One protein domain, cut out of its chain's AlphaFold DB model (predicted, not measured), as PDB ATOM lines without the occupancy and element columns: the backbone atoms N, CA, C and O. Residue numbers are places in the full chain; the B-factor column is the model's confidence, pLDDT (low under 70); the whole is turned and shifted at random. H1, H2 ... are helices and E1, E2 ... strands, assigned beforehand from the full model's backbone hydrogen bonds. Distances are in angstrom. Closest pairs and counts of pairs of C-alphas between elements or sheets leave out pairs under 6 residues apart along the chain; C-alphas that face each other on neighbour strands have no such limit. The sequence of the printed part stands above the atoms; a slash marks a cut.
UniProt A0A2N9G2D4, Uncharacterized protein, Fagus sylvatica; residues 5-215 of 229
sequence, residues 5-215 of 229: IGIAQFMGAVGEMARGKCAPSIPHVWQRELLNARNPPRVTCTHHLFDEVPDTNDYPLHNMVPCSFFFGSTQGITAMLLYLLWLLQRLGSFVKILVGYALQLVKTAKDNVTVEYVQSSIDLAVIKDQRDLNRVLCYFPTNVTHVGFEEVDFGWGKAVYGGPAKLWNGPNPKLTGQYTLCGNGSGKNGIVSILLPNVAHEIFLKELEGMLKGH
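What this domain is: This is residues 5 to 215 of the 229 residues of an uncharacterized protein of Fagus sylvatica (UniProt A0A2N9G2D4). A twisted four-stranded sheet has two helices, H3 and H6, over the E1 and E4 part of one face, while H1, H2 and H5 lie off the sheet and far from H6, with long links from H1 to H2, from H2 to E1 and from H5 to E2. H4 folds back from the end of H3 toward H5, and residues 144 to 174 make a long loop that reaches out to H1. The 211 printed residues hold, in chain order, H1 H2 E1 H3 H4 H5 E2 E3 E4 H6; the sheet, E1 - E4 - E3 - E2, is mixed, and the class is mixed, helices and strands. The whole is only just loose, close to compact, with a radius of gyration of the C-alphas of 20.5 A and spans of 59 by 52 by 33 A.

How they stand to each other: H1, residues 5 to 18, touches no helix and is not on the sheet. H2, residues 32 to 35, only just touches H5, residues 115 to 127, with 3 pairs of C-alphas within 8 A; the closest, of Leu 35 and Ile 122, are 7.1 A apart. E1, residues 64 to 71, is an edge strand, antiparallel to E4, residues 189 to 197; N 65 and O 196, 2.8 A apart, are within hydrogen-bond range. H3, residues 74 to 90, is on the sheet over E1 and E4 at a height of 13.3 A; its closest C-alphas to E4 are Thr 74 and Asn 189, 5.8 A apart. H4, residues 93 to 111, touches H3 at a steep tilt of 45 degrees, opposite ways; the closest C-alphas, of Leu 88 and Lys 96, are 4.7 A apart. E2, residues 139 to 143, the other edge strand, is parallel to E3, residues 175 to 182, with N 142 and O 177 at 2.8 A. E3 and E4 form an antiparallel hairpin, with N 178 and O 193 at 2.7 A. H6, residues 198 to 213, is on the same face as H3 at a height of 11.5 A, over E1 and E4, in two layers, helices on one face of a sheet. Each O i to N i+4 pair is within hydrogen-bond range in H1, H3, H4 and H5, and 11 of 12 in H6; H2 is too short for one.

Where its parts are: H1 begins at C-alpha 5 (79.950, 74.686, 101.536) and is 19.8 A long. H3 is 23.5 A long, with a kink of 26 degrees near residue 84, and H4 27.2 A. E4, 26.4 A long, is the longest strand by residues. H6, 22.3 A long, ends at C-alpha 213 (44.126, 68.523, 96.234).

The domain as a whole: The C-alphas farthest apart, of Cys 22 and Gly 92, are 60.9 A apart, and the printed part has no cut. The links H1 to H2, H2 to E1, H5 to E2 and E2 to E3 are long. Mean pLDDT of the printed part is 76.1; 62 residues are under 70, among them 72 to 97, and H3 has a mean of 48.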
ATOM      1  N   ILE A   5      79.031  75.483 102.363       85.25
ATOM      2  CA  ILE A   5      79.950  74.686 101.536       85.25
ATOM      3  C   ILE A   5      81.163  74.248 102.361       85.25
ATOM      4  O   ILE A   5      81.506  73.068 102.361       85.25
ATOM      5  N   GLY A   6      81.777  75.159 103.117       85.81
ATOM      6  CA  GLY A   6      82.903  74.854 103.993       85.81
ATOM      7  C   GLY A   6      82.542  73.854 105.091       85.81
ATOM      8  O   GLY A   6      83.333  72.958 105.378       85.81
ATOM      9  N   ILE A   7      81.330  73.937 105.660       87.75
ATOM     10  CA  ILE A   7      80.842  72.937 106.626       87.75
ATOM     11  C   ILE A   7      80.704  71.568 105.951       87.75
ATOM     12  O   ILE A   7      81.176  70.577 106.504       87.75
ATOM     13  N   ALA A   8      80.095  71.493 104.766       88.25
ATOM     14  CA  ALA A   8      79.929  70.229 104.052       88.25
ATOM     15  C   ALA A   8      81.274  69.603 103.651       88.25
ATOM     16  O   ALA A   8      81.473  68.408 103.857       88.25
ATOM     17  N   GLN A   9      82.228  70.406 103.169       89.62
ATOM     18  CA  GLN A   9      83.592  69.951 102.876       89.62
ATOM     19  C   GLN A   9      84.301  69.435 104.129       89.62
ATOM     20  O   GLN A   9      84.910  68.367 104.096       89.62
ATOM     21  N   PHE A  10      84.191  70.159 105.245       90.38
ATOM     22  CA  PHE A  10      84.750  69.729 106.522       90.38
ATOM     23  C   PHE A  10      84.146  68.394 106.976       90.38
ATOM     24  O   PHE A  10      84.880  67.460 107.286       90.38
ATOM     25  N   MET A  11      82.816  68.276 106.972       92.19
ATOM     26  CA  MET A  11      82.128  67.037 107.344       92.19
ATOM     27  C   MET A  11      82.503  65.877 106.416       92.19
ATOM     28  O   MET A  11      82.739  64.771 106.896       92.19
ATOM     29  N   GLY A  12      82.613  66.129 105.109       91.88
ATOM     30  CA  GLY A  12      83.076  65.149 104.129       91.88
ATOM     31  C   GLY A  12      84.492  64.654 104.427       91.88
ATOM     32  O   GLY A  12      84.715  63.447 104.485       91.88
ATOM     33  N   ALA A  13      85.424  65.569 104.710       93.38
ATOM     34  CA  ALA A  13      86.794  65.239 105.095       93.38
ATOM     35  C   ALA A  13      86.846  64.391 106.378       93.38
ATOM     36  O   ALA A  13      87.551  63.384 106.425       93.38
ATOM     37  N   VAL A  14      86.063  64.748 107.404       94.06
ATOM     38  CA  VAL A  14      85.953  63.948 108.638       94.06
ATOM     39  C   VAL A  14      85.381  62.559 108.337       94.06
ATOM     40  O   VAL A  14      85.892  61.565 108.849       94.06
ATOM     41  N   GLY A  15      84.364  62.465 107.476       94.75
ATOM     42  CA  GLY A  15      83.786  61.191 107.050       94.75
ATOM     43  C   GLY A  15      84.778  60.291 106.306       94.75
ATOM     44  O   GLY A  15      84.825  59.081 106.517       94.75
ATOM     45  N   GLU A  16      85.644  60.866 105.473       95.62
ATOM     46  CA  GLU A  16      86.742  60.142 104.827       95.62
ATOM     47  C   GLU A  16      87.773  59.617 105.825       95.62
ATOM     48  O   GLU A  16      88.144  58.443 105.740       95.62
ATOM     49  N   MET A  17      88.184  60.438 106.793       94.56
ATOM     50  CA  MET A  17      89.103  60.013 107.855       94.56
ATOM     51  C   MET A  17      88.497  58.896 108.710       94.56
ATOM     52  O   MET A  17      89.177  57.914 109.001       94.56
ATOM     53  N   ALA A  18      87.206  58.991 109.047       96.25
ATOM     54  CA  ALA A  18      86.487  57.952 109.787       96.25
ATOM     55  C   ALA A  18      86.465  56.600 109.045       96.25
ATOM     56  O   ALA A  18      86.496  55.546 109.675       96.25
ATOM     57  N   ARG A  19      86.497  56.618 107.705       95.88
ATOM     58  CA  ARG A  19      86.614  55.425 106.843       95.88
ATOM     59  C   ARG A  19      88.058  54.998 106.557       95.88
ATOM     60  O   ARG A  19      88.287  54.165 105.681       95.88
ATOM     61  N   GLY A  20      89.040  55.576 107.247       95.38
ATOM     62  CA  GLY A  20      90.451  55.205 107.127       95.38
ATOM     63  C   GLY A  20      91.184  55.815 105.929       95.38
ATOM     64  O   GLY A  20      92.262  55.340 105.569       95.38
ATOM     65  N   LYS A  21      90.645  56.861 105.287       94.75
ATOM     66  CA  LYS A  21      91.405  57.611 104.275       94.75
ATOM     67  C   LYS A  21      92.531  58.391 104.952       94.75
ATOM     68  O   LYS A  21      92.326  59.039 105.972       94.75
ATOM     69  N   CYS A  22      93.720  58.355 104.352       92.69
ATOM     70  CA  CYS A  22      94.904  59.032 104.888       92.69
ATOM     71  C   CYS A  22      94.873  60.559 104.702       92.69
ATOM     72  O   CYS A  22      95.596  61.270 105.394       92.69
ATOM     73  N   ALA A  23      94.064  61.065 103.766       91.75
ATOM     74  CA  ALA A  23      93.881  62.488 103.508       91.75
ATOM     75  C   ALA A  23      92.497  62.749 102.881       91.75
ATOM     76  O   ALA A  23      91.950  61.834 102.254       91.75
ATOM     77  N   PRO A  24      91.950  63.973 103.013       91.81
ATOM     78  CA  PRO A  24      90.723  64.362 102.330       91.81
ATOM     79  C   PRO A  24      90.882  64.357 100.802       91.81
ATOM     80  O   PRO A  24      91.894  64.836 100.290       91.81
ATOM     81  N   SER A  25      89.874  63.881 100.070       90.69
ATOM     82  CA  SER A  25      89.865  63.862  98.598       90.69
ATOM     83  C   SER A  25      89.725  65.259  97.992       90.69
ATOM     84  O   SER A  25      90.194  65.505  96.883       90.69
ATOM     85  N   ILE A  26      89.071  66.176  98.711       87.19
ATOM     86  CA  ILE A  26      88.949  67.582  98.323       87.19
ATOM     87  C   ILE A  26      89.940  68.380  99.176       87.19
ATOM     88  O   ILE A  26      89.769  68.439 100.399       87.19
ATOM     89  N   PRO A  27      90.977  68.991  98.577       81.62
ATOM     90  CA  PRO A  27      91.892  69.837  99.324       81.62
ATOM     91  C   PRO A  27      91.150  71.074  99.826       81.62
ATOM     92  O   PRO A  27      90.282  71.625  99.146       81.62
ATOM     93  N   HIS A  28      91.507  71.534 101.019       72.00
ATOM     94  CA  HIS A  28      90.974  72.783 101.539       72.00
ATOM     95  C   HIS A  28      91.446  73.944 100.654       72.00
ATOM     96  O   HIS A  28      92.642  74.131 100.437       72.00
ATOM     97  N   VAL A  29      90.508  74.740 100.150       72.50
ATOM     98  CA  VAL A  29      90.825  75.994  99.463       72.50
ATOM     99  C   VAL A  29      90.622  77.121 100.464       72.50
ATOM    100  O   VAL A  29      89.497  77.467 100.818       72.50
ATOM    101  N   TRP A  30      91.724  77.687 100.951       68.38
ATOM    102  CA  TRP A  30      91.691  78.870 101.805       68.38
ATOM    103  C   TRP A  30      91.917  80.112 100.949       68.38
ATOM    104  O   TRP A  30      93.042  80.576 100.839       68.38
ATOM    105  N   GLN A  31      90.845  80.639 100.355       73.75
ATOM    106  CA  GLN A  31      90.845  81.963  99.715       73.75
ATOM    107  C   GLN A  31      90.015  82.960 100.529       73.75
ATOM    108  O   GLN A  31      89.136  83.656 100.021       73.75
ATOM    109  N   ARG A  32      90.234  82.981 101.851       75.75
ATOM    110  CA  ARG A  32      89.460  83.843 102.762       75.75
ATOM    111  C   ARG A  32      89.724  85.323 102.523       75.75
ATOM    112  O   ARG A  32      88.874  86.143 102.845       75.75
ATOM    113  N   GLU A  33      90.863  85.656 101.935       81.94
ATOM    114  CA  GLU A  33      91.221  87.000 101.508       81.94
ATOM    115  C   GLU A  33      90.222  87.602 100.514       81.94
ATOM    116  O   GLU A  33      90.030  88.812 100.541       81.94
ATOM    117  N   LEU A  34      89.512  86.782  99.727       81.44
ATOM    118  CA  LEU A  34      88.426  87.246  98.849       81.44
ATOM    119  C   LEU A  34      87.202  87.756  99.623       81.44
ATOM    120  O   LEU A  34      86.353  88.440  99.061       81.44
ATOM    121  N   LEU A  35      87.088  87.400 100.905       83.06
ATOM    122  CA  LEU A  35      86.012  87.839 101.793       83.06
ATOM    123  C   LEU A  35      86.447  88.986 102.716       83.06
ATOM    124  O   LEU A  35      85.660  89.426 103.554       83.06
ATOM    125  N   ASN A  36      87.684  89.473 102.581       89.12
ATOM    126  CA  ASN A  36      88.162  90.638 103.314       89.12
ATOM    127  C   ASN A  36      87.806  91.920 102.561       89.12
ATOM    128  O   ASN A  36      87.794  91.950 101.332       89.12
ATOM    129  N   ALA A  37      87.569  93.001 103.303       92.00
ATOM    130  CA  ALA A  37      87.488  94.323 102.698       92.00
ATOM    131  C   ALA A  37      88.836  94.717 102.078       92.00
ATOM    132  O   ALA A  37      89.907  94.339 102.566       92.00
ATOM    133  N   ARG A  38      88.775  95.505 101.006       93.62
ATOM    134  CA  ARG A  38      89.954  96.110 100.383       93.62
ATOM    135  C   ARG A  38      90.598  97.112 101.340       93.62
ATOM    136  O   ARG A  38      89.961  97.616 102.263       93.62
ATOM    137  N   ASN A  39      91.868  97.428 101.096       93.50
ATOM    138  CA  ASN A  39      92.591  98.453 101.843       93.50
ATOM    139  C   ASN A  39      93.129  99.542 100.888       93.50
ATOM    140  O   ASN A  39      94.090  99.269 100.165       93.50
ATOM    141  N   PRO A  40      92.533 100.753 100.857       95.00
ATOM    142  CA  PRO A  40      91.346 101.166 101.615       95.00
ATOM    143  C   PRO A  40      90.046 100.535 101.065       95.00
ATOM    144  O   PRO A  40      90.005 100.178  99.882       95.00
ATOM    145  N   PRO A  41      88.977 100.424 101.878       95.75
ATOM    146  CA  PRO A  41      87.664  99.991 101.401       95.75
ATOM    147  C   PRO A  41      87.105 100.965 100.354       95.75
ATOM    148  O   PRO A  41      87.238 102.183 100.490       95.75
ATOM    149  N   ARG A  42      86.476 100.444  99.296       95.19
ATOM    150  CA  ARG A  42      85.931 101.229  98.179       95.19
ATOM    151  C   ARG A  42      84.521 100.766  97.827       95.19
ATOM    152  O   ARG A  42      84.306  99.617  97.461       95.19
ATOM    153  N   VAL A  43      83.556 101.677  97.855       95.69
ATOM    154  CA  VAL A  43      82.184 101.386  97.414       95.69
ATOM    155  C   VAL A  43      82.052 101.776  95.945       95.69
ATOM    156  O   VAL A  43      82.219 102.942  95.598       95.69
ATOM    157  N   THR A  44      81.797 100.801  95.077       95.88
ATOM    158  CA  THR A  44      81.735 100.970  93.613       95.88
ATOM    159  C   THR A  44      80.367 100.610  93.036       95.88
ATOM    160  O   THR A  44      80.089 100.926  91.882       95.88
ATOM    161  N   CYS A  45      79.499  99.967  93.823       94.00
ATOM    162  CA  CYS A  45      78.137  99.605  93.439       94.00
ATOM    163  C   CYS A  45      77.117 100.134  94.456       94.00
ATOM    164  O   CYS A  45      77.422 100.295  95.639       94.00
ATOM    165  N   THR A  46      75.884 100.353  93.999       91.50
ATOM    166  CA  THR A  46      74.750 100.666  94.877       91.50
ATOM    167  C   THR A  46      74.251  99.393  95.559       91.50
ATOM    168  O   THR A  46      73.873  98.431  94.888       91.50
ATOM    169  N   HIS A  47      74.209  99.394  96.893       88.44
ATOM    170  CA  HIS A  47      73.793  98.238  97.691       88.44
ATOM    171  C   HIS A  47      72.542  98.537  98.512       88.44
ATOM    172  O   HIS A  47      72.622  98.859  99.696       88.44
ATOM    173  N   HIS A  48      71.376  98.332  97.900       82.38
ATOM    174  CA  HIS A  48      70.069  98.577  98.528       82.38
ATOM    175  C   HIS A  48      69.783  97.739  99.781       82.38
ATOM    176  O   HIS A  48      68.847  98.004 100.539       82.38
ATOM    177  N   LEU A  49      70.582  96.694  99.993       76.75
ATOM    178  CA  LEU A  49      70.544  95.862 101.186       76.75
ATOM    179  C   LEU A  49      70.929  96.643 102.459       76.75
ATOM    180  O   LEU A  49      70.452  96.293 103.534       76.75
ATOM    181  N   PHE A  50      71.739  97.699 102.320       78.31
ATOM    182  CA  PHE A  50      72.207  98.566 103.409       78.31
ATOM    183  C   PHE A  50      71.442  99.893 103.492       78.31
ATOM    184  O   PHE A  50      71.871 100.784 104.229       78.31
ATOM    185  N   ASP A  51      70.370 100.067 102.716       80.25
ATOM    186  CA  ASP A  51      69.500 101.238 102.837       80.25
ATOM    187  C   ASP A  51      68.829 101.221 104.218       80.25
ATOM    188  O   ASP A  51      68.404 100.165 104.697       80.25
ATOM    189  N   GLU A  52      68.744 102.381 104.868       72.38
ATOM    190  CA  GLU A  52      68.012 102.519 106.126       72.38
ATOM    191  C   GLU A  52      66.515 102.312 105.872       72.38
ATOM    192  O   GLU A  52      65.944 102.844 104.918       72.38
ATOM    193  N   VAL A  53      65.878 101.505 106.719       68.06
ATOM    194  CA  VAL A  53      64.445 101.199 106.642       68.06
ATOM    195  C   VAL A  53      63.802 101.637 107.961       68.06
ATOM    196  O   VAL A  53      64.448 101.491 109.001       68.06
ATOM    197  N   PRO A  54      62.564 102.171 107.948       63.59
ATOM    198  CA  PRO A  54      61.843 102.536 109.165       63.59
ATOM    199  C   PRO A  54      61.741 101.388 110.178       63.59
ATOM    200  O   PRO A  54      61.767 100.211 109.809       63.59
ATOM    201  N   ASP A  55      61.615 101.762 111.450       60.00
ATOM    202  CA  ASP A  55      61.703 100.858 112.594       60.00
ATOM    203  C   ASP A  55      60.646  99.732 112.577       60.00
ATOM    204  O   ASP A  55      59.504  99.891 112.145       60.00
ATOM    205  N   THR A  56      61.060  98.562 113.059       56.44
ATOM    206  CA  THR A  56      60.426  97.238 112.900       56.44
ATOM    207  C   THR A  56      59.140  96.994 113.693       56.44
ATOM    208  O   THR A  56      58.502  95.959 113.486       56.44
ATOM    209  N   ASN A  57      58.764  97.891 114.606       56.88
ATOM    210  CA  ASN A  57      57.726  97.612 115.607       56.88
ATOM    211  C   ASN A  57      56.300  97.485 115.035       56.88
ATOM    212  O   ASN A  57      55.434  96.938 115.715       56.88
ATOM    213  N   ASP A  58      56.064  97.900 113.787       56.41
ATOM    214  CA  ASP A  58      54.742  97.833 113.143       56.41
ATOM    215  C   ASP A  58      54.471  96.524 112.375       56.41
ATOM    216  O   ASP A  58      53.368  96.323 111.858       56.41
ATOM    217  N   TYR A  59      55.440  95.604 112.286       60.75
ATOM    218  CA  TYR A  59      55.281  94.385 111.485       60.75
ATOM    219  C   TYR A  59      55.060  93.135 112.349       60.75
ATOM    220  O   TYR A  59      55.869  92.837 113.230       60.75
ATOM    221  N   PRO A  60      54.022  92.319 112.073       63.06
ATOM    222  CA  PRO A  60      53.653  91.180 112.907       63.06
ATOM    223  C   PRO A  60      54.521  89.944 112.609       63.06
ATOM    224  O   PRO A  60      54.012  88.861 112.339       63.06
ATOM    225  N   LEU A  61      55.849  90.082 112.652       69.62
ATOM    226  CA  LEU A  61      56.800  88.967 112.533       69.62
ATOM    227  C   LEU A  61      57.024  88.251 113.880       69.62
ATOM    228  O   LEU A  61      58.087  87.694 114.128       69.62
ATOM    229  N   HIS A  62      56.032  88.266 114.770       72.44
ATOM    230  CA  HIS A  62      56.054  87.522 116.029       72.44
ATOM    231  C   HIS A  62      55.491  86.106 115.831       72.44
ATOM    232  O   HIS A  62      54.775  85.837 114.867       72.44
ATOM    233  N   ASN A  63      55.798  85.196 116.760       78.31
ATOM    234  CA  ASN A  63      55.284  83.818 116.757       78.31
ATOM    235  C   ASN A  63      55.524  83.095 115.419       78.31
ATOM    236  O   ASN A  63      54.601  82.557 114.803       78.31
ATOM    237  N   MET A  64      56.772  83.130 114.952       80.81
ATOM    238  CA  MET A  64      57.189  82.466 113.721       80.81
ATOM    239  C   MET A  64      57.141  80.945 113.889       80.81
ATOM    240  O   MET A  64      57.701  80.406 114.844       80.81
ATOM    241  N   VAL A  65      56.519  80.254 112.940       81.94
ATOM    242  CA  VAL A  65      56.359  78.798 112.936       81.94
ATOM    243  C   VAL A  65      57.076  78.222 111.711       81.94
ATOM    244  O   VAL A  65      56.872  78.721 110.599       81.94
ATOM    245  N   PRO A  66      57.957  77.215 111.885       80.75
ATOM    246  CA  PRO A  66      58.579  76.516 110.771       80.75
ATOM    247  C   PRO A  66      57.628  75.470 110.182       80.75
ATOM    248  O   PRO A  66      56.943  74.744 110.902       80.75
ATOM    249  N   CYS A  67      57.640  75.343 108.860       78.62
ATOM    250  CA  CYS A  67      56.737  74.470 108.111       78.62
ATOM    251  C   CYS A  67      57.550  73.760 107.041       78.62
ATOM    252  O   CYS A  67      58.218  74.429 106.255       78.62
ATOM    253  N   SER A  68      57.520  72.428 107.009       77.12
ATOM    254  CA  SER A  68      58.321  71.646 106.062       77.12
ATOM    255  C   SER A  68      57.450  70.753 105.189       77.12
ATOM    256  O   SER A  68      56.577  70.036 105.681       77.12
ATOM    257  N   PHE A  69      57.732  70.773 103.891       74.12
ATOM    258  CA  PHE A  69      57.021  70.021 102.865       74.12
ATOM    259  C   PHE A  69      57.981  69.066 102.179       74.12
ATOM    260  O   PHE A  69      59.054  69.473 101.730       74.12
ATOM    261  N   PHE A  70      57.581  67.802 102.093       73.69
ATOM    262  CA  PHE A  70      58.343  66.767 101.415       73.69
ATOM    263  C   PHE A  70      57.810  66.545  99.998       73.69
ATOM    264  O   PHE A  70      56.615  66.332  99.794       73.69
ATOM    265  N   PHE A  71      58.719  66.548  99.027       70.81
ATOM    266  CA  PHE A  71      58.444  66.283  97.621       70.81
ATOM    267  C   PHE A  71      59.223  65.039  97.187       70.81
ATOM    268  O   PHE A  71      60.451  65.061  97.110       70.81
ATOM    269  N   GLY A  72      58.497  63.957  96.898       60.62
ATOM    270  CA  GLY A  72      59.034  62.611  96.648       60.62
ATOM    271  C   GLY A  72      59.781  62.387  95.324       60.62
ATOM    272  O   GLY A  72      59.994  61.240  94.952       60.62
ATOM    273  N   SER A  73      60.141  63.441  94.589       60.66
ATOM    274  CA  SER A  73      61.102  63.391  93.478       60.66
ATOM    275  C   SER A  73      61.530  64.813  93.089       60.66
ATOM    276  O   SER A  73      60.783  65.766  93.309       60.66
ATOM    277  N   THR A  74      62.687  64.995  92.444       53.19
ATOM    278  CA  THR A  74      63.094  66.277  91.816       53.19
ATOM    279  C   THR A  74      62.114  66.760  90.738       53.19
ATOM    280  O   THR A  74      61.992  67.964  90.482       53.19
ATOM    281  N   GLN A  75      61.330  65.841  90.167       49.25
ATOM    282  CA  GLN A  75      60.185  66.167  89.319       49.25
ATOM    283  C   GLN A  75      59.069  66.853  90.111       49.25
ATOM    284  O   GLN A  75      58.358  67.642  89.519       49.25
ATOM    285  N   GLY A  76      58.951  66.648  91.426       47.25
ATOM    286  CA  GLY A  76      58.029  67.359  92.320       47.25
ATOM    287  C   GLY A  76      58.367  68.841  92.524       47.25
ATOM    288  O   GLY A  76      57.468  69.647  92.726       47.25
ATOM    289  N   ILE A  77      59.638  69.233  92.394       51.59
ATOM    290  CA  ILE A  77      60.073  70.644  92.465       51.59
ATOM    291  C   ILE A  77      59.965  71.314  91.111       51.59
ATOM    292  O   ILE A  77      59.494  72.442  91.011       51.59
ATOM    293  N   THR A  78      60.326  70.583  90.059       46.50
ATOM    294  CA  THR A  78      59.995  70.989  88.692       46.50
ATOM    295  C   THR A  78      58.479  71.107  88.556       46.50
ATOM    296  O   THR A  78      58.011  72.085  87.999       46.50
ATOM    297  N   ALA A  79      57.702  70.205  89.159       42.25
ATOM    298  CA  ALA A  79      56.254  70.280  89.239       42.25
ATOM    299  C   ALA A  79      55.810  71.441  90.116       42.25
ATOM    300  O   ALA A  79      54.927  72.127  89.674       42.25
ATOM    301  N   MET A  80      56.419  71.762  91.262       53.31
ATOM    302  CA  MET A  80      56.072  72.963  92.038       53.31
ATOM    303  C   MET A  80      56.339  74.254  91.248       53.31
ATOM    304  O   MET A  80      55.523  75.164  91.291       53.31
ATOM    305  N   LEU A  81      57.441  74.337  90.493       49.16
ATOM    306  CA  LEU A  81      57.777  75.482  89.638       49.16
ATOM    307  C   LEU A  81      56.883  75.555  88.387       49.16
ATOM    308  O   LEU A  81      56.392  76.630  88.055       49.16
ATOM    309  N   LEU A  82      56.616  74.422  87.727       41.66
ATOM    310  CA  LEU A  82      55.660  74.281  86.619       41.66
ATOM    311  C   LEU A  82      54.216  74.486  87.089       41.66
ATOM    312  O   LEU A  82      53.391  74.984  86.336       41.66
ATOM    313  N   TYR A  83      53.920  74.152  88.340       49.28
ATOM    314  CA  TYR A  83      52.645  74.347  89.010       49.28
ATOM    315  C   TYR A  83      52.499  75.794  89.446       49.28
ATOM    316  O   TYR A  83      51.418  76.328  89.313       49.28
ATOM    317  N   LEU A  84      53.563  76.479  89.869       52.50
ATOM    318  CA  LEU A  84      53.560  77.933  90.004       52.50
ATOM    319  C   LEU A  84      53.293  78.571  88.634       52.50
ATOM    320  O   LEU A  84      52.424  79.421  88.524       52.50
ATOM    321  N   LEU A  85      53.947  78.100  87.568       47.50
ATOM    322  CA  LEU A  85      53.694  78.539  86.188       47.50
ATOM    323  C   LEU A  85      52.254  78.241  85.709       47.50
ATOM    324  O   LEU A  85      51.663  79.062  85.010       47.50
ATOM    325  N   TRP A  86      51.656  77.123  86.114       45.72
ATOM    326  CA  TRP A  86      50.278  76.736  85.783       45.72
ATOM    327  C   TRP A  86      49.219  77.413  86.676       45.72
ATOM    328  O   TRP A  86      48.169  77.838  86.200       45.72
ATOM    329  N   LEU A  87      49.499  77.606  87.965       44.34
ATOM    330  CA  LEU A  87      48.709  78.405  88.903       44.34
ATOM    331  C   LEU A  87      48.658  79.842  88.411       44.34
ATOM    332  O   LEU A  87      47.588  80.442  88.386       44.34
ATOM    333  N   LEU A  88      49.786  80.358  87.916       47.41
ATOM    334  CA  LEU A  88      49.804  81.611  87.193       47.41
ATOM    335  C   LEU A  88      48.820  81.534  86.041       47.41
ATOM    336  O   LEU A  88      47.917  82.351  86.052       47.41
ATOM    337  N   GLN A  89      48.872  80.531  85.152       49.38
ATOM    338  CA  GLN A  89      47.899  80.354  84.056       49.38
ATOM    339  C   GLN A  89      46.412  80.351  84.487       49.38
ATOM    340  O   GLN A  89      45.569  80.723  83.665       49.38
ATOM    341  N   ARG A  90      46.089  80.017  85.741       49.47
ATOM    342  CA  ARG A  90      44.717  79.914  86.269       49.47
ATOM    343  C   ARG A  90      44.277  81.095  87.148       49.47
ATOM    344  O   ARG A  90      43.078  81.318  87.301       49.47
ATOM    345  N   LEU A  91      45.216  81.862  87.693       49.19
ATOM    346  CA  LEU A  91      44.946  83.123  88.379       49.19
ATOM    347  C   LEU A  91      44.623  84.221  87.352       49.19
ATOM    348  O   LEU A  91      45.029  84.149  86.187       49.19
ATOM    349  N   GLY A  92      43.875  85.246  87.770       58.09
ATOM    350  CA  GLY A  92      43.556  86.387  86.908       58.09
ATOM    351  C   GLY A  92      44.820  86.987  86.280       58.09
ATOM    352  O   GLY A  92      45.904  86.918  86.864       58.09
ATOM    353  N   SER A  93      44.689  87.588  85.093       60.22
ATOM    354  CA  SER A  93      45.787  88.138  84.273       60.22
ATOM    355  C   SER A  93      46.808  88.956  85.076       60.22
ATOM    356  O   SER A  93      47.996  88.945  84.775       60.22
ATOM    357  N   PHE A  94      46.346  89.615  86.136       55.44
ATOM    358  CA  PHE A  94      47.139  90.410  87.063       55.44
ATOM    359  C   PHE A  94      48.193  89.608  87.854       55.44
ATOM    360  O   PHE A  94      49.346  90.025  87.926       55.44
ATOM    361  N   VAL A  95      47.863  88.429  88.397       60.12
ATOM    362  CA  VAL A  95      48.822  87.652  89.215       60.12
ATOM    363  C   VAL A  95      49.887  86.974  88.347       60.12
ATOM    364  O   VAL A  95      51.048  86.901  88.750       60.12
ATOM    365  N   LYS A  96      49.530  86.571  87.115       59.53
ATOM    366  CA  LYS A  96      50.484  86.115  86.079       59.53
ATOM    367  C   LYS A  96      51.591  87.130  85.852       59.53
ATOM    368  O   LYS A  96      52.770  86.782  85.864       59.53
ATOM    369  N   ILE A  97      51.176  88.380  85.650       66.62
ATOM    370  CA  ILE A  97      52.078  89.500  85.412       66.62
ATOM    371  C   ILE A  97      52.957  89.716  86.645       66.62
ATOM    372  O   ILE A  97      54.167  89.828  86.492       66.62
ATOM    373  N   LEU A  98      52.393  89.679  87.857       71.12
ATOM    374  CA  LEU A  98      53.149  89.898  89.094       71.12
ATOM    375  C   LEU A  98      54.244  88.856  89.347       71.12
ATOM    376  O   LEU A  98      55.370  89.235  89.656       71.12
ATOM    377  N   VAL A  99      53.966  87.556  89.211       67.38
ATOM    378  CA  VAL A  99      55.006  86.540  89.472       67.38
ATOM    379  C   VAL A  99      55.973  86.400  88.305       67.38
ATOM    380  O   VAL A  99      57.163  86.199  88.535       67.38
ATOM    381  N   GLY A 100      55.512  86.552  87.059       71.62
ATOM    382  CA  GLY A 100      56.409  86.633  85.905       71.62
ATOM    383  C   GLY A 100      57.391  87.799  86.044       71.62
ATOM    384  O   GLY A 100      58.594  87.629  85.850       71.62
ATOM    385  N   TYR A 101      56.890  88.954  86.486       78.81
ATOM    386  CA  TYR A 101      57.698  90.119  86.821       78.81
ATOM    387  C   TYR A 101      58.650  89.847  87.993       78.81
ATOM    388  O   TYR A 101      59.845  90.104  87.873       78.81
ATOM    389  N   ALA A 102      58.172  89.246  89.088       76.94
ATOM    390  CA  ALA A 102      59.016  88.888  90.229       76.94
ATOM    391  C   ALA A 102      60.146  87.920  89.838       76.94
ATOM    392  O   ALA A 102      61.294  88.115  90.233       76.94
ATOM    393  N   LEU A 103      59.857  86.910  89.011       79.75
ATOM    394  CA  LEU A 103      60.864  85.983  88.498       79.75
ATOM    395  C   LEU A 103      61.900  86.706  87.634       79.75
ATOM    396  O   LEU A 103      63.092  86.417  87.743       79.75
ATOM    397  N   GLN A 104      61.459  87.641  86.790       84.19
ATOM    398  CA  GLN A 104      62.366  88.454  85.989       84.19
ATOM    399  C   GLN A 104      63.276  89.303  86.882       84.19
ATOM    400  O   GLN A 104      64.482  89.314  86.662       84.19
ATOM    401  N   LEU A 105      62.733  89.941  87.923       86.06
ATOM    402  CA  LEU A 105      63.524  90.698  88.894       86.06
ATOM    403  C   LEU A 105      64.572  89.823  89.589       86.06
ATOM    404  O   LEU A 105      65.724  90.236  89.695       86.06
ATOM    405  N   VAL A 106      64.210  88.610  90.017       84.12
ATOM    406  CA  VAL A 106      65.153  87.675  90.658       84.12
ATOM    407  C   VAL A 106      66.264  87.254  89.696       84.12
ATOM    408  O   VAL A 106      67.427  87.220  90.092       84.12
ATOM    409  N   LYS A 107      65.933  86.951  88.435       87.44
ATOM    410  CA  LYS A 107      66.931  86.599  87.411       87.44
ATOM    411  C   LYS A 107      67.890  87.757  87.158       87.44
ATOM    412  O   LYS A 107      69.087  87.578  87.328       87.44
ATOM    413  N   THR A 108      67.356  88.944  86.875       90.75
ATOM    414  CA  THR A 108      68.154  90.158  86.670       90.75
ATOM    415  C   THR A 108      69.044  90.453  87.878       90.75
ATOM    416  O   THR A 108      70.223  90.743  87.715       90.75
ATOM    417  N   ALA A 109      68.511  90.343  89.100       88.25
ATOM    418  CA  ALA A 109      69.291  90.553  90.315       88.25
ATOM    419  C   ALA A 109      70.450  89.554  90.424       88.25
ATOM    420  O   ALA A 109      71.565  89.967  90.725       88.25
ATOM    421  N   LYS A 110      70.211  88.267  90.136       88.75
ATOM    422  CA  LYS A 110      71.244  87.225  90.159       88.75
ATOM    423  C   LYS A 110      72.323  87.461  89.099       88.75
ATOM    424  O   LYS A 110      73.501  87.309  89.405       88.75
ATOM    425  N   ASP A 111      71.929  87.851  87.891       92.25
ATOM    426  CA  ASP A 111      72.852  88.081  86.774       92.25
ATOM    427  C   ASP A 111      73.726  89.332  86.995       92.25
ATOM    428  O   ASP A 111      74.843  89.411  86.490       92.25
ATOM    429  N   ASN A 112      73.257  90.280  87.814       91.25
ATOM    430  CA  ASN A 112      74.008  91.476  88.199       91.25
ATOM    431  C   ASN A 112      75.020  91.239  89.341       91.25
ATOM    432  O   ASN A 112      75.805  92.140  89.647       91.25
ATOM    433  N   VAL A 113      75.029  90.062  89.983       91.25
ATOM    434  CA  VAL A 113      76.007  89.745  91.037       91.25
ATOM    435  C   VAL A 113      77.345  89.378  90.401       91.25
ATOM    436  O   VAL A 113      77.545  88.275  89.900       91.25
ATOM    437  N   THR A 114      78.289  90.310  90.461       93.62
ATOM    438  CA  THR A 114      79.673  90.124  90.007       93.62
ATOM    439  C   THR A 114      80.640  90.027  91.188       93.62
ATOM    440  O   THR A 114      80.292  90.365  92.319       93.62
ATOM    441  N   VAL A 115      81.887  89.616  90.930       91.50
ATOM    442  CA  VAL A 115      82.959  89.657  91.946       91.50
ATOM    443  C   VAL A 115      83.128  91.073  92.505       91.50
ATOM    444  O   VAL A 115      83.237  91.242  93.717       91.50
ATOM    445  N   GLU A 116      83.068  92.099  91.650       93.69
ATOM    446  CA  GLU A 116      83.155  93.498  92.085       93.69
ATOM    447  C   GLU A 116      81.951  93.911  92.940       93.69
ATOM    448  O   GLU A 116      82.126  94.596  93.946       93.69
ATOM    449  N   TYR A 117      80.740  93.457  92.595       93.75
ATOM    450  CA  TYR A 117      79.550  93.694  93.413       93.75
ATOM    451  C   TYR A 117      79.720  93.104  94.819       93.75
ATOM    452  O   TYR A 117      79.498  93.798  95.813       93.75
ATOM    453  N   VAL A 118      80.181  91.851  94.913       91.94
ATOM    454  CA  VAL A 118      80.451  91.190  96.199       91.94
ATOM    455  C   VAL A 118      81.518  91.963  96.977       91.94
ATOM    456  O   VAL A 118      81.274  92.352  98.119       91.94
ATOM    457  N   GLN A 119      82.647  92.295  96.351       93.38
ATOM    458  CA  GLN A 119      83.727  93.037  97.003       93.38
ATOM    459  C   GLN A 119      83.280  94.422  97.496       93.38
ATOM    460  O   GLN A 119      83.582  94.813  98.624       93.38
ATOM    461  N   SER A 120      82.508  95.154  96.689       94.62
ATOM    462  CA  SER A 120      81.955  96.453  97.073       94.62
ATOM    463  C   SER A 120      80.967  96.357  98.234       94.62
ATOM    464  O   SER A 120      80.857  97.323  98.989       94.62
ATOM    465  N   SER A 121      80.231  95.249  98.367       92.06
ATOM    466  CA  SER A 121      79.300  95.050  99.485       92.06
ATOM    467  C   SER A 121      80.036  94.752 100.793       92.06
ATOM    468  O   SER A 121      79.659  95.285 101.833       92.06
ATOM    469  N   ILE A 122      81.129  93.981 100.734       92.06
ATOM    470  CA  ILE A 122      82.027  93.734 101.874       92.06
ATOM    471  C   ILE A 122      82.653  95.049 102.352       92.06
ATOM    472  O   ILE A 122      82.634  95.346 103.546       92.06
ATOM    473  N   ASP A 123      83.157  95.867 101.423       94.00
ATOM    474  CA  ASP A 123      83.737  97.172 101.752       94.00
ATOM    475  C   ASP A 123      82.714  98.094 102.422       94.00
ATOM    476  O   ASP A 123      83.022  98.732 103.429       94.00
ATOM    477  N   LEU A 124      81.483  98.138 101.897       92.25
ATOM    478  CA  LEU A 124      80.409  98.933 102.485       92.25
ATOM    479  C   LEU A 124      80.035  98.441 103.891       92.25
ATOM    480  O   LEU A 124      79.825  99.268 104.776       92.25
ATOM    481  N   ALA A 125      79.985  97.123 104.106       90.00
ATOM    482  CA  ALA A 125      79.694  96.539 105.414       90.00
ATOM    483  C   ALA A 125      80.736  96.942 106.469       90.00
ATOM    484  O   ALA A 125      80.367  97.254 107.600       90.00
ATOM    485  N   VAL A 126      82.021  96.982 106.094       91.25
ATOM    486  CA  VAL A 126      83.104  97.444 106.976       91.25
ATOM    487  C   VAL A 126      83.013  98.946 107.233       91.25
ATOM    488  O   VAL A 126      83.147  99.363 108.378       91.25
ATOM    489  N   ILE A 127      82.746  99.759 106.205       91.62
ATOM    490  CA  ILE A 127      82.603 101.218 106.357       91.62
ATOM    491  C   ILE A 127      81.438 101.570 107.289       91.62
ATOM    492  O   ILE A 127      81.574 102.459 108.125       91.62
ATOM    493  N   LYS A 128      80.292 100.896 107.140       86.88
ATOM    494  CA  LYS A 128      79.096 101.146 107.956       86.88
ATOM    495  C   LYS A 128      79.147 100.496 109.344       86.88
ATOM    496  O   LYS A 128      78.236 100.732 110.128       86.88
ATOM    497  N   ASP A 129      80.135  99.636 109.612       83.56
ATOM    498  CA  ASP A 129      80.152  98.697 110.748       83.56
ATOM    499  C   ASP A 129      78.814  97.940 110.924       83.56
ATOM    500  O   ASP A 129      78.384  97.585 112.020       83.56
ATOM    501  N   GLN A 130      78.119  97.695 109.807       72.44
ATOM    502  CA  GLN A 130      76.774  97.132 109.793       72.44
ATOM    503  C   GLN A 130      76.835  95.693 109.293       72.44
ATOM    504  O   GLN A 130      76.941  95.430 108.094       72.44
ATOM    505  N   ARG A 131      76.751  94.749 110.233       64.00
ATOM    506  CA  ARG A 131      76.750  93.304 109.943       64.00
ATOM    507  C   ARG A 131      75.349  92.710 109.834       64.00
ATOM    508  O   ARG A 131      75.189  91.650 109.236       64.00
ATOM    509  N   ASP A 132      74.351  93.398 110.383       61.28
ATOM    510  CA  ASP A 132      72.971  92.929 110.401       61.28
ATOM    511  C   ASP A 132      72.144  93.496 109.246       61.28
ATOM    512  O   ASP A 132      72.027  94.709 109.036       61.28
ATOM    513  N   LEU A 133      71.499  92.574 108.529       61.78
ATOM    514  CA  LEU A 133      70.509  92.858 107.499       61.78
ATOM    515  C   LEU A 133      69.189  93.273 108.169       61.78
ATOM    516  O   LEU A 133      68.214  92.516 108.223       61.78
ATOM    517  N   ASN A 134      69.140  94.499 108.692       58.16
ATOM    518  CA  ASN A 134      67.973  95.078 109.375       58.16
ATOM    519  C   ASN A 134      66.806  95.433 108.434       58.16
ATOM    520  O   ASN A 134      65.940  96.234 108.759       58.16
ATOM    521  N   ARG A 135      66.718  94.773 107.277       62.75
ATOM    522  CA  ARG A 135      65.631  94.959 106.320       62.75
ATOM    523  C   ARG A 135      64.369  94.223 106.758       62.75
ATOM    524  O   ARG A 135      64.385  93.002 106.949       62.75
ATOM    525  N   VAL A 136      63.280  94.960 106.923       59.12
ATOM    526  CA  VAL A 136      61.948  94.405 107.201       59.12
ATOM    527  C   VAL A 136      61.294  93.967 105.893       59.12
ATOM    528  O   VAL A 136      61.711  94.398 104.819       59.12
ATOM    529  N   LEU A 137      60.311  93.063 105.965       63.53
ATOM    530  CA  LEU A 137      59.564  92.571 104.797       63.53
ATOM    531  C   LEU A 137      60.429  91.945 103.686       63.53
ATOM    532  O   LEU A 137      60.038  91.914 102.521       63.53
ATOM    533  N   CYS A 138      61.605  91.425 104.033       69.06
ATOM    534  CA  CYS A 138      62.430  90.662 103.106       69.06
ATOM    535  C   CYS A 138      62.234  89.166 103.343       69.06
ATOM    536  O   CYS A 138      62.271  88.693 104.481       69.06
ATOM    537  N   TYR A 139      62.029  88.438 102.250       72.88
ATOM    538  CA  TYR A 139      62.061  86.985 102.227       72.88
ATOM    539  C   TYR A 139      63.457  86.527 101.812       72.88
ATOM    540  O   TYR A 139      63.968  86.979 100.787       72.88
ATOM    541  N   PHE A 140      64.063  85.635 102.592       74.75
ATOM    542  CA  PHE A 140      65.386  85.075 102.315       74.75
ATOM    543  C   PHE A 140      65.260  83.633 101.809       74.75
ATOM    544  O   PHE A 140      65.205  82.705 102.622       74.75
ATOM    545  N   PRO A 141      65.187  83.418 100.484       77.44
ATOM    546  CA  PRO A 141      65.246  82.084  99.913       77.44
ATOM    547  C   PRO A 141      66.690  81.572  99.918       77.44
ATOM    548  O   PRO A 141      67.588  82.193  99.356       77.44
ATOM    549  N   THR A 142      66.899  80.401 100.504       80.12
ATOM    550  CA  THR A 142      68.184  79.701 100.523       80.12
ATOM    551  C   THR A 142      68.040  78.374  99.794       80.12
ATOM    552  O   THR A 142      67.158  77.578 100.108       80.12
ATOM    553  N   ASN A 143      68.915  78.107  98.828       81.12
ATOM    554  CA  ASN A 143      68.987  76.809  98.169       81.12
ATOM    555  C   ASN A 143      70.288  76.105  98.563       81.12
ATOM    556  O   ASN A 143      71.366  76.570  98.196       81.12
ATOM    557  N   VAL A 144      70.189  74.990  99.286       79.62
ATOM    558  CA  VAL A 144      71.352  74.197  99.716       79.62
ATOM    559  C   VAL A 144      71.469  72.860  98.983       79.62
ATOM    560  O   VAL A 144      72.267  72.012  99.370       79.62
ATOM    561  N   THR A 145      70.722  72.651  97.895       78.75
ATOM    562  CA  THR A 145      70.712  71.372  97.159       78.75
ATOM    563  C   THR A 145      72.043  71.006  96.516       78.75
ATOM    564  O   THR A 145      72.233  69.864  96.123       78.75
ATOM    565  N   HIS A 146      72.938  71.976  96.353       81.06
ATOM    566  CA  HIS A 146      74.258  71.784  95.750       81.06
ATOM    567  C   HIS A 146      75.392  71.848  96.775       81.06
ATOM    568  O   HIS A 146      76.557  71.832  96.394       81.06
ATOM    569  N   VAL A 147      75.065  71.943  98.067       84.44
ATOM    570  CA  VAL A 147      76.068  72.027  99.135       84.44
ATOM    571  C   VAL A 147      76.730  70.667  99.391       84.44
ATOM    572  O   VAL A 147      77.884  70.633  99.806       84.44
ATOM    573  N   GLY A 148      76.042  69.557  99.098       84.94
ATOM    574  CA  GLY A 148      76.600  68.205  99.201       84.94
ATOM    575  C   GLY A 148      76.452  67.562 100.581       84.94
ATOM    576  O   GLY A 148      77.171  66.616 100.894       84.94
ATOM    577  N   PHE A 149      75.534  68.054 101.420       86.06
ATOM    578  CA  PHE A 149      75.267  67.442 102.725       86.06
ATOM    579  C   PHE A 149      74.810  65.981 102.613       86.06
ATOM    580  O   PHE A 149      75.109  65.191 103.502       86.06
ATOM    581  N   GLU A 150      74.122  65.616 101.529       84.75
ATOM    582  CA  GLU A 150      73.653  64.255 101.261       84.75
ATOM    583  C   GLU A 150      74.790  63.269 100.949       84.75
ATOM    584  O   GLU A 150      74.624  62.060 101.072       84.75
ATOM    585  N   GLU A 151      75.962  63.770 100.556       86.62
ATOM    586  CA  GLU A 151      77.112  62.939 100.186       86.62
ATOM    587  C   GLU A 151      78.018  62.618 101.384       86.62
ATOM    588  O   GLU A 151      78.925  61.788 101.278       86.62
ATOM    589  N   VAL A 152      77.773  63.248 102.538       90.06
ATOM    590  CA  VAL A 152      78.518  62.975 103.768       90.06
ATOM    591  C   VAL A 152      78.204  61.559 104.250       90.06
ATOM    592  O   VAL A 152      77.048  61.189 104.440       90.06
ATOM    593  N   ASP A 153      79.255  60.780 104.491       92.56
ATOM    594  CA  ASP A 153      79.175  59.429 105.046       92.56
ATOM    595  C   ASP A 153      80.377  59.209 105.974       92.56
ATOM    596  O   ASP A 153      81.516  59.501 105.608       92.56
ATOM    597  N   PHE A 154      80.108  58.721 107.183       94.06
ATOM    598  CA  PHE A 154      81.109  58.475 108.228       94.06
ATOM    599  C   PHE A 154      81.512  56.993 108.348       94.06
ATOM    600  O   PHE A 154      82.236  56.631 109.268       94.06
ATOM    601  N   GLY A 155      81.055  56.129 107.436       92.31
ATOM    602  CA  GLY A 155      81.290  54.676 107.435       92.31
ATOM    603  C   GLY A 155      80.040  53.831 107.698       92.31
ATOM    604  O   GLY A 155      80.092  52.609 107.618       92.31
ATOM    605  N   TRP A 156      78.913  54.480 107.977       91.94
ATOM    606  CA  TRP A 156      77.598  53.879 108.234       91.94
ATOM    607  C   TRP A 156      76.545  54.211 107.166       91.94
ATOM    608  O   TRP A 156      75.364  53.919 107.346       91.94
ATOM    609  N   GLY A 157      76.969  54.798 106.046       90.19
ATOM    610  CA  GLY A 157      76.104  55.172 104.935       90.19
ATOM    611  C   GLY A 157      75.954  56.683 104.781       90.19
ATOM    612  O   GLY A 157      76.305  57.472 105.662       90.19
ATOM    613  N   LYS A 158      75.434  57.078 103.616       89.19
ATOM    614  CA  LYS A 158      75.202  58.478 103.252       89.19
ATOM    615  C   LYS A 158      74.105  59.115 104.092       89.19
ATOM    616  O   LYS A 158      73.194  58.437 104.572       89.19
ATOM    617  N   ALA A 159      74.195  60.429 104.257       86.19
ATOM    618  CA  ALA A 159      73.180  61.201 104.948       86.19
ATOM    619  C   ALA A 159      71.844  61.143 104.193       86.19
ATOM    620  O   ALA A 159      71.765  61.414 102.999       86.19
ATOM    621  N   VAL A 160      70.765  60.839 104.918       82.06
ATOM    622  CA  VAL A 160      69.401  60.872 104.366       82.06
ATOM    623  C   VAL A 160      68.969  62.313 104.079       82.06
ATOM    624  O   VAL A 160      68.220  62.550 103.146       82.06
ATOM    625  N   TYR A 161      69.416  63.280 104.875       79.12
ATOM    626  CA  TYR A 161      69.119  64.707 104.745       79.12
ATOM    627  C   TYR A 161      70.199  65.498 105.484       79.12
ATOM    628  O   TYR A 161      70.743  65.007 106.475       79.12
ATOM    629  N   GLY A 162      70.465  66.738 105.072       78.81
ATOM    630  CA  GLY A 162      71.286  67.648 105.865       78.81
ATOM    631  C   GLY A 162      71.005  69.115 105.570       78.81
ATOM    632  O   GLY A 162      70.759  69.503 104.433       78.81
ATOM    633  N   GLY A 163      71.029  69.936 106.615       75.88
ATOM    634  CA  GLY A 163      70.724  71.361 106.560       75.88
ATOM    635  C   GLY A 163      70.869  72.006 107.942       75.88
ATOM    636  O   GLY A 163      71.194  71.319 108.912       75.88
ATOM    637  N   PRO A 164      70.648  73.322 108.062       72.19
ATOM    638  CA  PRO A 164      70.726  74.018 109.329       72.19
ATOM    639  C   PRO A 164      69.588  73.567 110.254       72.19
ATOM    640  O   PRO A 164      68.460  73.337 109.824       72.19
ATOM    641  N   ALA A 165      69.884  73.481 111.552       74.38
ATOM    642  CA  ALA A 165      68.904  73.111 112.576       74.38
ATOM    643  C   ALA A 165      67.817  74.183 112.792       74.38
ATOM    644  O   ALA A 165      66.743  73.893 113.311       74.38
ATOM    645  N   LYS A 166      68.103  75.433 112.411       74.56
ATOM    646  CA  LYS A 166      67.192  76.580 112.485       74.56
ATOM    647  C   LYS A 166      67.257  77.354 111.173       74.56
ATOM    648  O   LYS A 166      68.344  77.555 110.640       74.56
ATOM    649  N   LEU A 167      66.108  77.828 110.694       74.00
ATOM    650  CA  LEU A 167      66.022  78.635 109.470       74.00
ATOM    651  C   LEU A 167      66.524  80.077 109.664       74.00
ATOM    652  O   LEU A 167      66.872  80.745 108.695       74.00
ATOM    653  N   TRP A 168      66.590  80.554 110.911       74.50
ATOM    654  CA  TRP A 168      67.067  81.890 111.252       74.50
ATOM    655  C   TRP A 168      67.643  81.938 112.675       74.50
ATOM    656  O   TRP A 168      67.068  81.351 113.591       74.50
ATOM    657  N   ASN A 169      68.760  82.655 112.854       67.81
ATOM    658  CA  ASN A 169      69.478  82.792 114.134       67.81
ATOM    659  C   ASN A 169      69.758  84.257 114.540       67.81
ATOM    660  O   ASN A 169      70.451  84.481 115.528       67.81
ATOM    661  N   GLY A 170      69.277  85.246 113.779       68.50
ATOM    662  CA  GLY A 170      69.523  86.666 114.056       68.50
ATOM    663  C   GLY A 170      68.537  87.276 115.066       68.50
ATOM    664  O   GLY A 170      67.478  86.695 115.311       68.50
ATOM    665  N   PRO A 171      68.843  88.469 115.611       59.78
ATOM    666  CA  PRO A 171      68.079  89.103 116.694       59.78
ATOM    667  C   PRO A 171      66.633  89.469 116.316       59.78
ATOM    668  O   PRO A 171      65.789  89.581 117.198       59.78
ATOM    669  N   ASN A 172      66.328  89.583 115.017       69.38
ATOM    670  CA  ASN A 172      65.000  89.929 114.508       69.38
ATOM    671  C   ASN A 172      64.440  88.817 113.618       69.38
ATOM    672  O   ASN A 172      65.116  88.469 112.648       69.38
ATOM    673  N   PRO A 173      63.231  88.284 113.873       70.75
ATOM    674  CA  PRO A 173      62.635  87.243 113.040       70.75
ATOM    675  C   PRO A 173      62.501  87.704 111.585       70.75
ATOM    676  O   PRO A 173      62.087  88.829 111.305       70.75
ATOM    677  N   LYS A 174      62.849  86.823 110.642       73.12
ATOM    678  CA  LYS A 174      62.745  87.072 109.199       73.12
ATOM    679  C   LYS A 174      61.901  85.999 108.532       73.12
ATOM    680  O   LYS A 174      61.891  84.850 108.967       73.12
ATOM    681  N   LEU A 175      61.233  86.370 107.443       72.88
ATOM    682  CA  LEU A 175      60.634  85.398 106.536       72.88
ATOM    683  C   LEU A 175      61.774  84.680 105.811       72.88
ATOM    684  O   LEU A 175      62.546  85.302 105.079       72.88
ATOM    685  N   THR A 176      61.898  83.377 106.014       73.00
ATOM    686  CA  THR A 176      62.989  82.588 105.428       73.00
ATOM    687  C   THR A 176      62.429  81.352 104.762       73.00
ATOM    688  O   THR A 176      61.529  80.712 105.303       73.00
ATOM    689  N   GLY A 177      62.986  80.992 103.615       76.56
ATOM    690  CA  GLY A 177      62.703  79.726 102.963       76.56
ATOM    691  C   GLY A 177      63.989  78.989 102.687       76.56
ATOM    692  O   GLY A 177      64.994  79.596 102.329       76.56
ATOM    693  N   GLN A 178      63.955  77.678 102.826       78.81
ATOM    694  CA  GLN A 178      65.072  76.823 102.522       78.81
ATOM    695  C   GLN A 178      64.623  75.667 101.648       78.81
ATOM    696  O   GLN A 178      63.593  75.042 101.895       78.81
ATOM    697  N   TYR A 179      65.442  75.369 100.650       76.94
ATOM    698  CA  TYR A 179      65.294  74.194  99.824       76.94
ATOM    699  C   TYR A 179      66.499  73.267  99.978       76.94
ATOM    700  O   TYR A 179      67.646  73.695  99.820       76.94
ATOM    701  N   THR A 180      66.226  72.005 100.298       79.31
ATOM    702  CA  THR A 180      67.234  71.010 100.668       79.31
ATOM    703  C   THR A 180      66.903  69.655 100.048       79.31
ATOM    704  O   THR A 180      65.735  69.322  99.854       79.31
ATOM    705  N   LEU A 181      67.924  68.852  99.752       75.88
ATOM    706  CA  LEU A 181      67.744  67.484  99.269       75.88
ATOM    707  C   LEU A 181      67.595  66.481 100.416       75.88
ATOM    708  O   LEU A 181      68.202  66.620 101.474       75.88
ATOM    709  N   CYS A 182      66.792  65.451 100.170       73.50
ATOM    710  CA  CYS A 182      66.594  64.311 101.054       73.50
ATOM    711  C   CYS A 182      66.578  63.019 100.219       73.50
ATOM    712  O   CYS A 182      65.999  62.992  99.135       73.50
ATOM    713  N   GLY A 183      67.174  61.935 100.702       67.12
ATOM    714  CA  GLY A 183      67.067  60.606 100.112       67.12
ATOM    715  C   GLY A 183      68.304  59.745 100.335       67.12
ATOM    716  O   GLY A 183      69.426  60.226 100.264       67.12
ATOM    717  N   ASN A 184      68.079  58.450 100.562       60.12
ATOM    718  CA  ASN A 184      69.132  57.433 100.690       60.12
ATOM    719  C   ASN A 184      68.790  56.169  99.864       60.12
ATOM    720  O   ASN A 184      69.050  55.045 100.278       60.12
ATOM    721  N   GLY A 185      68.111  56.354  98.719       56.91
ATOM    722  CA  GLY A 185      67.500  55.307  97.881       56.91
ATOM    723  C   GLY A 185      67.040  55.846  96.514       56.91
ATOM    724  O   GLY A 185      67.482  56.922  96.135       56.91
ATOM    725  N   SER A 186      66.176  55.113  95.788       52.06
ATOM    726  CA  SER A 186      65.817  55.196  94.342       52.06
ATOM    727  C   SER A 186      65.335  56.543  93.737       52.06
ATOM    728  O   SER A 186      64.722  56.553  92.670       52.06
ATOM    729  N   GLY A 187      65.635  57.688  94.352       59.81
ATOM    730  CA  GLY A 187      65.430  59.028  93.806       59.81
ATOM    731  C   GLY A 187      65.920  60.130  94.754       59.81
ATOM    732  O   GLY A 187      65.940  59.954  95.973       59.81
ATOM    733  N   LYS A 188      66.306  61.287  94.196       65.12
ATOM    734  CA  LYS A 188      66.543  62.514  94.974       65.12
ATOM    735  C   LYS A 188      65.193  63.168  95.287       65.12
ATOM    736  O   LYS A 188      64.490  63.580  94.363       65.12
ATOM    737  N   ASN A 189      64.854  63.279  96.567       74.06
ATOM    738  CA  ASN A 189      63.668  63.982  97.058       74.06
ATOM    739  C   ASN A 189      64.058  65.386  97.524       74.06
ATOM    740  O   ASN A 189      65.230  65.667  97.785       74.06
ATOM    741  N   GLY A 190      63.085  66.288  97.616       76.19
ATOM    742  CA  GLY A 190      63.312  67.645  98.105       76.19
ATOM    743  C   GLY A 190      62.468  67.963  99.325       76.19
ATOM    744  O   GLY A 190      61.316  67.551  99.414       76.19
ATOM    745  N   ILE A 191      63.039  68.735 100.239       78.25
ATOM    746  CA  ILE A 191      62.345  69.330 101.372       78.25
ATOM    747  C   ILE A 191      62.362  70.844 101.187       78.25
ATOM    748  O   ILE A 191      63.422  71.441 100.997       78.25
ATOM    749  N   VAL A 192      61.178  71.451 101.226       79.38
ATOM    750  CA  VAL A 192      61.011  72.905 101.291       79.38
ATOM    751  C   VAL A 192      60.591  73.255 102.708       79.38
ATOM    752  O   VAL A 192      59.532  72.821 103.153       79.38
ATOM    753  N   SER A 193      61.402  74.043 103.402       80.06
ATOM    754  CA  SER A 193      61.118  74.532 104.749       80.06
ATOM    755  C   SER A 193      60.915  76.039 104.715       80.06
ATOM    756  O   SER A 193      61.722  76.754 104.131       80.06
ATOM    757  N   ILE A 194      59.848  76.543 105.322       80.31
ATOM    758  CA  ILE A 194      59.507  77.969 105.330       80.31
ATOM    759  C   ILE A 194      59.242  78.400 106.772       80.31
ATOM    760  O   ILE A 194      58.650  77.648 107.540       80.31
ATOM    761  N   LEU A 195      59.693  79.596 107.140       80.69
ATOM    762  CA  LEU A 195      59.415  80.240 108.420       80.69
ATOM    763  C   LEU A 195      58.448  81.405 108.193       80.69
ATOM    764  O   LEU A 195      58.803  82.381 107.526       80.69
ATOM    765  N   LEU A 196      57.238  81.292 108.741       79.19
ATOM    766  CA  LEU A 196      56.156  82.266 108.570       79.19
ATOM    767  C   LEU A 196      55.548  82.640 109.930       79.19
ATOM    768  O   LEU A 196      55.532  81.798 110.827       79.19
ATOM    769  N   PRO A 197      54.984  83.850 110.098       81.50
ATOM    770  CA  PRO A 197      54.119  84.152 111.233       81.50
ATOM    771  C   PRO A 197      52.949  83.169 111.289       81.50
ATOM    772  O   PRO A 197      52.403  82.811 110.242       81.50
ATOM    773  N   ASN A 198      52.517  82.776 112.489       80.12
ATOM    774  CA  ASN A 198      51.456  81.776 112.660       80.12
ATOM    775  C   ASN A 198      50.172  82.094 111.856       80.12
ATOM    776  O   ASN A 198      49.607  81.221 111.204       80.12
ATOM    777  N   VAL A 199      49.764  83.368 111.805       75.81
ATOM    778  CA  VAL A 199      48.590  83.813 111.026       75.81
ATOM    779  C   VAL A 199      48.762  83.550 109.523       75.81
ATOM    780  O   VAL A 199      47.827  83.130 108.845       75.81
ATOM    781  N   ALA A 200      49.965  83.770 108.987       74.62
ATOM    782  CA  ALA A 200      50.262  83.523 107.577       74.62
ATOM    783  C   ALA A 200      50.413  82.027 107.274       74.62
ATOM    784  O   ALA A 200      50.101  81.593 106.168       74.62
ATOM    785  N   HIS A 201      50.869  81.240 108.249       76.44
ATOM    786  CA  HIS A 201      51.037  79.799 108.112       76.44
ATOM    787  C   HIS A 201      49.715  79.077 107.813       76.44
ATOM    788  O   HIS A 201      49.666  78.272 106.886       76.44
ATOM    789  N   GLU A 202      48.637  79.386 108.541       74.81
ATOM    790  CA  GLU A 202      47.330  78.741 108.331       74.81
ATOM    791  C   GLU A 202      46.762  79.025 106.935       74.81
ATOM    792  O   GLU A 202      46.286  78.118 106.246       74.81
ATOM    793  N   ILE A 203      46.869  80.280 106.489       76.69
ATOM    794  CA  ILE A 203      46.450  80.699 105.147       76.69
ATOM    795  C   ILE A 203      47.302  79.981 104.098       76.69
ATOM    796  O   ILE A 203      46.764  79.398 103.159       76.69
ATOM    797  N   PHE A 204      48.624  79.973 104.282       74.25
ATOM    798  CA  PHE A 204      49.557  79.329 103.365       74.25
ATOM    799  C   PHE A 204      49.280  77.830 103.218       74.25
ATOM    800  O   PHE A 204      49.228  77.333 102.097       74.25
ATOM    801  N   LEU A 205      49.058  77.113 104.325       74.19
ATOM    802  CA  LEU A 205      48.711  75.693 104.286       74.19
ATOM    803  C   LEU A 205      47.396  75.451 103.557       74.19
ATOM    804  O   LEU A 205      47.322  74.540 102.741       74.19
ATOM    805  N   LYS A 206      46.369  76.265 103.814       74.69
ATOM    806  CA  LYS A 206      45.072  76.127 103.147       74.69
ATOM    807  C   LYS A 206      45.187  76.327 101.636       74.69
ATOM    808  O   LYS A 206      44.643  75.524 100.879       74.69
ATOM    809  N   GLU A 207      45.898  77.366 101.202       70.75
ATOM    810  CA  GLU A 207      46.148  77.630  99.781       70.75
ATOM    811  C   GLU A 207      46.969  76.496  99.154       70.75
ATOM    812  O   GLU A 207      46.573  75.945  98.129       70.75
ATOM    813  N   LEU A 208      48.051  76.062  99.810       71.19
ATOM    814  CA  LEU A 208      48.897  74.969  99.332       71.19
ATOM    815  C   LEU A 208      48.140  73.632  99.265       71.19
ATOM    816  O   LEU A 208      48.288  72.880  98.305       71.19
ATOM    817  N   GLU A 209      47.305  73.315 100.250       68.38
ATOM    818  CA  GLU A 209      46.472  72.115 100.224       68.38
ATOM    819  C   GLU A 209      45.409  72.182  99.134       68.38
ATOM    820  O   GLU A 209      45.197  71.188  98.441       68.38
ATOM    821  N   GLY A 210      44.744  73.327  98.962       64.31
ATOM    822  CA  GLY A 210      43.810  73.541  97.858       64.31
ATOM    823  C   GLY A 210      44.503  73.354  96.508       64.31
ATOM    824  O   GLY A 210      43.963  72.708  95.606       64.31
ATOM    825  N   MET A 211      45.743  73.832  96.415       59.53
ATOM    826  CA  MET A 211      46.604  73.661  95.257       59.53
ATOM    827  C   MET A 211      46.912  72.179  94.977       59.53
ATOM    828  O   MET A 211      46.726  71.709  93.852       59.53
ATOM    829  N   LEU A 212      47.326  71.424  95.998       62.72
ATOM    830  CA  LEU A 212      47.703  70.012  95.872       62.72
ATOM    831  C   LEU A 212      46.489  69.087  95.658       62.72
ATOM    832  O   LEU A 212      46.542  68.180  94.833       62.72
ATOM    833  N   LYS A 213      45.363  69.327  96.344       57.25
ATOM    834  CA  LYS A 213      44.126  68.523  96.234       57.25
ATOM    835  C   LYS A 213      43.432  68.681  94.878       57.25
ATOM    836  O   LYS A 213      42.773  67.752  94.421       57.25
ATOM    837  N   GLY A 214      43.597  69.823  94.208       50.41
ATOM    838  CA  GLY A 214      43.063  70.059  92.862       50.41
ATOM    839  C   GLY A 214      43.739  69.245  91.750       50.41
ATOM    840  O   GLY A 214      43.323  69.358  90.597       50.41
ATOM    841  N   HIS A 215      44.779  68.468  92.067       49.00
ATOM    842  CA  HIS A 215      45.536  67.617  91.153       49.00
ATOM    843  C   HIS A 215      45.884  66.298  91.856       49.00
ATOM    844  O   HIS A 215      46.982  66.124  92.382       49.00
TER     845      HIS A 215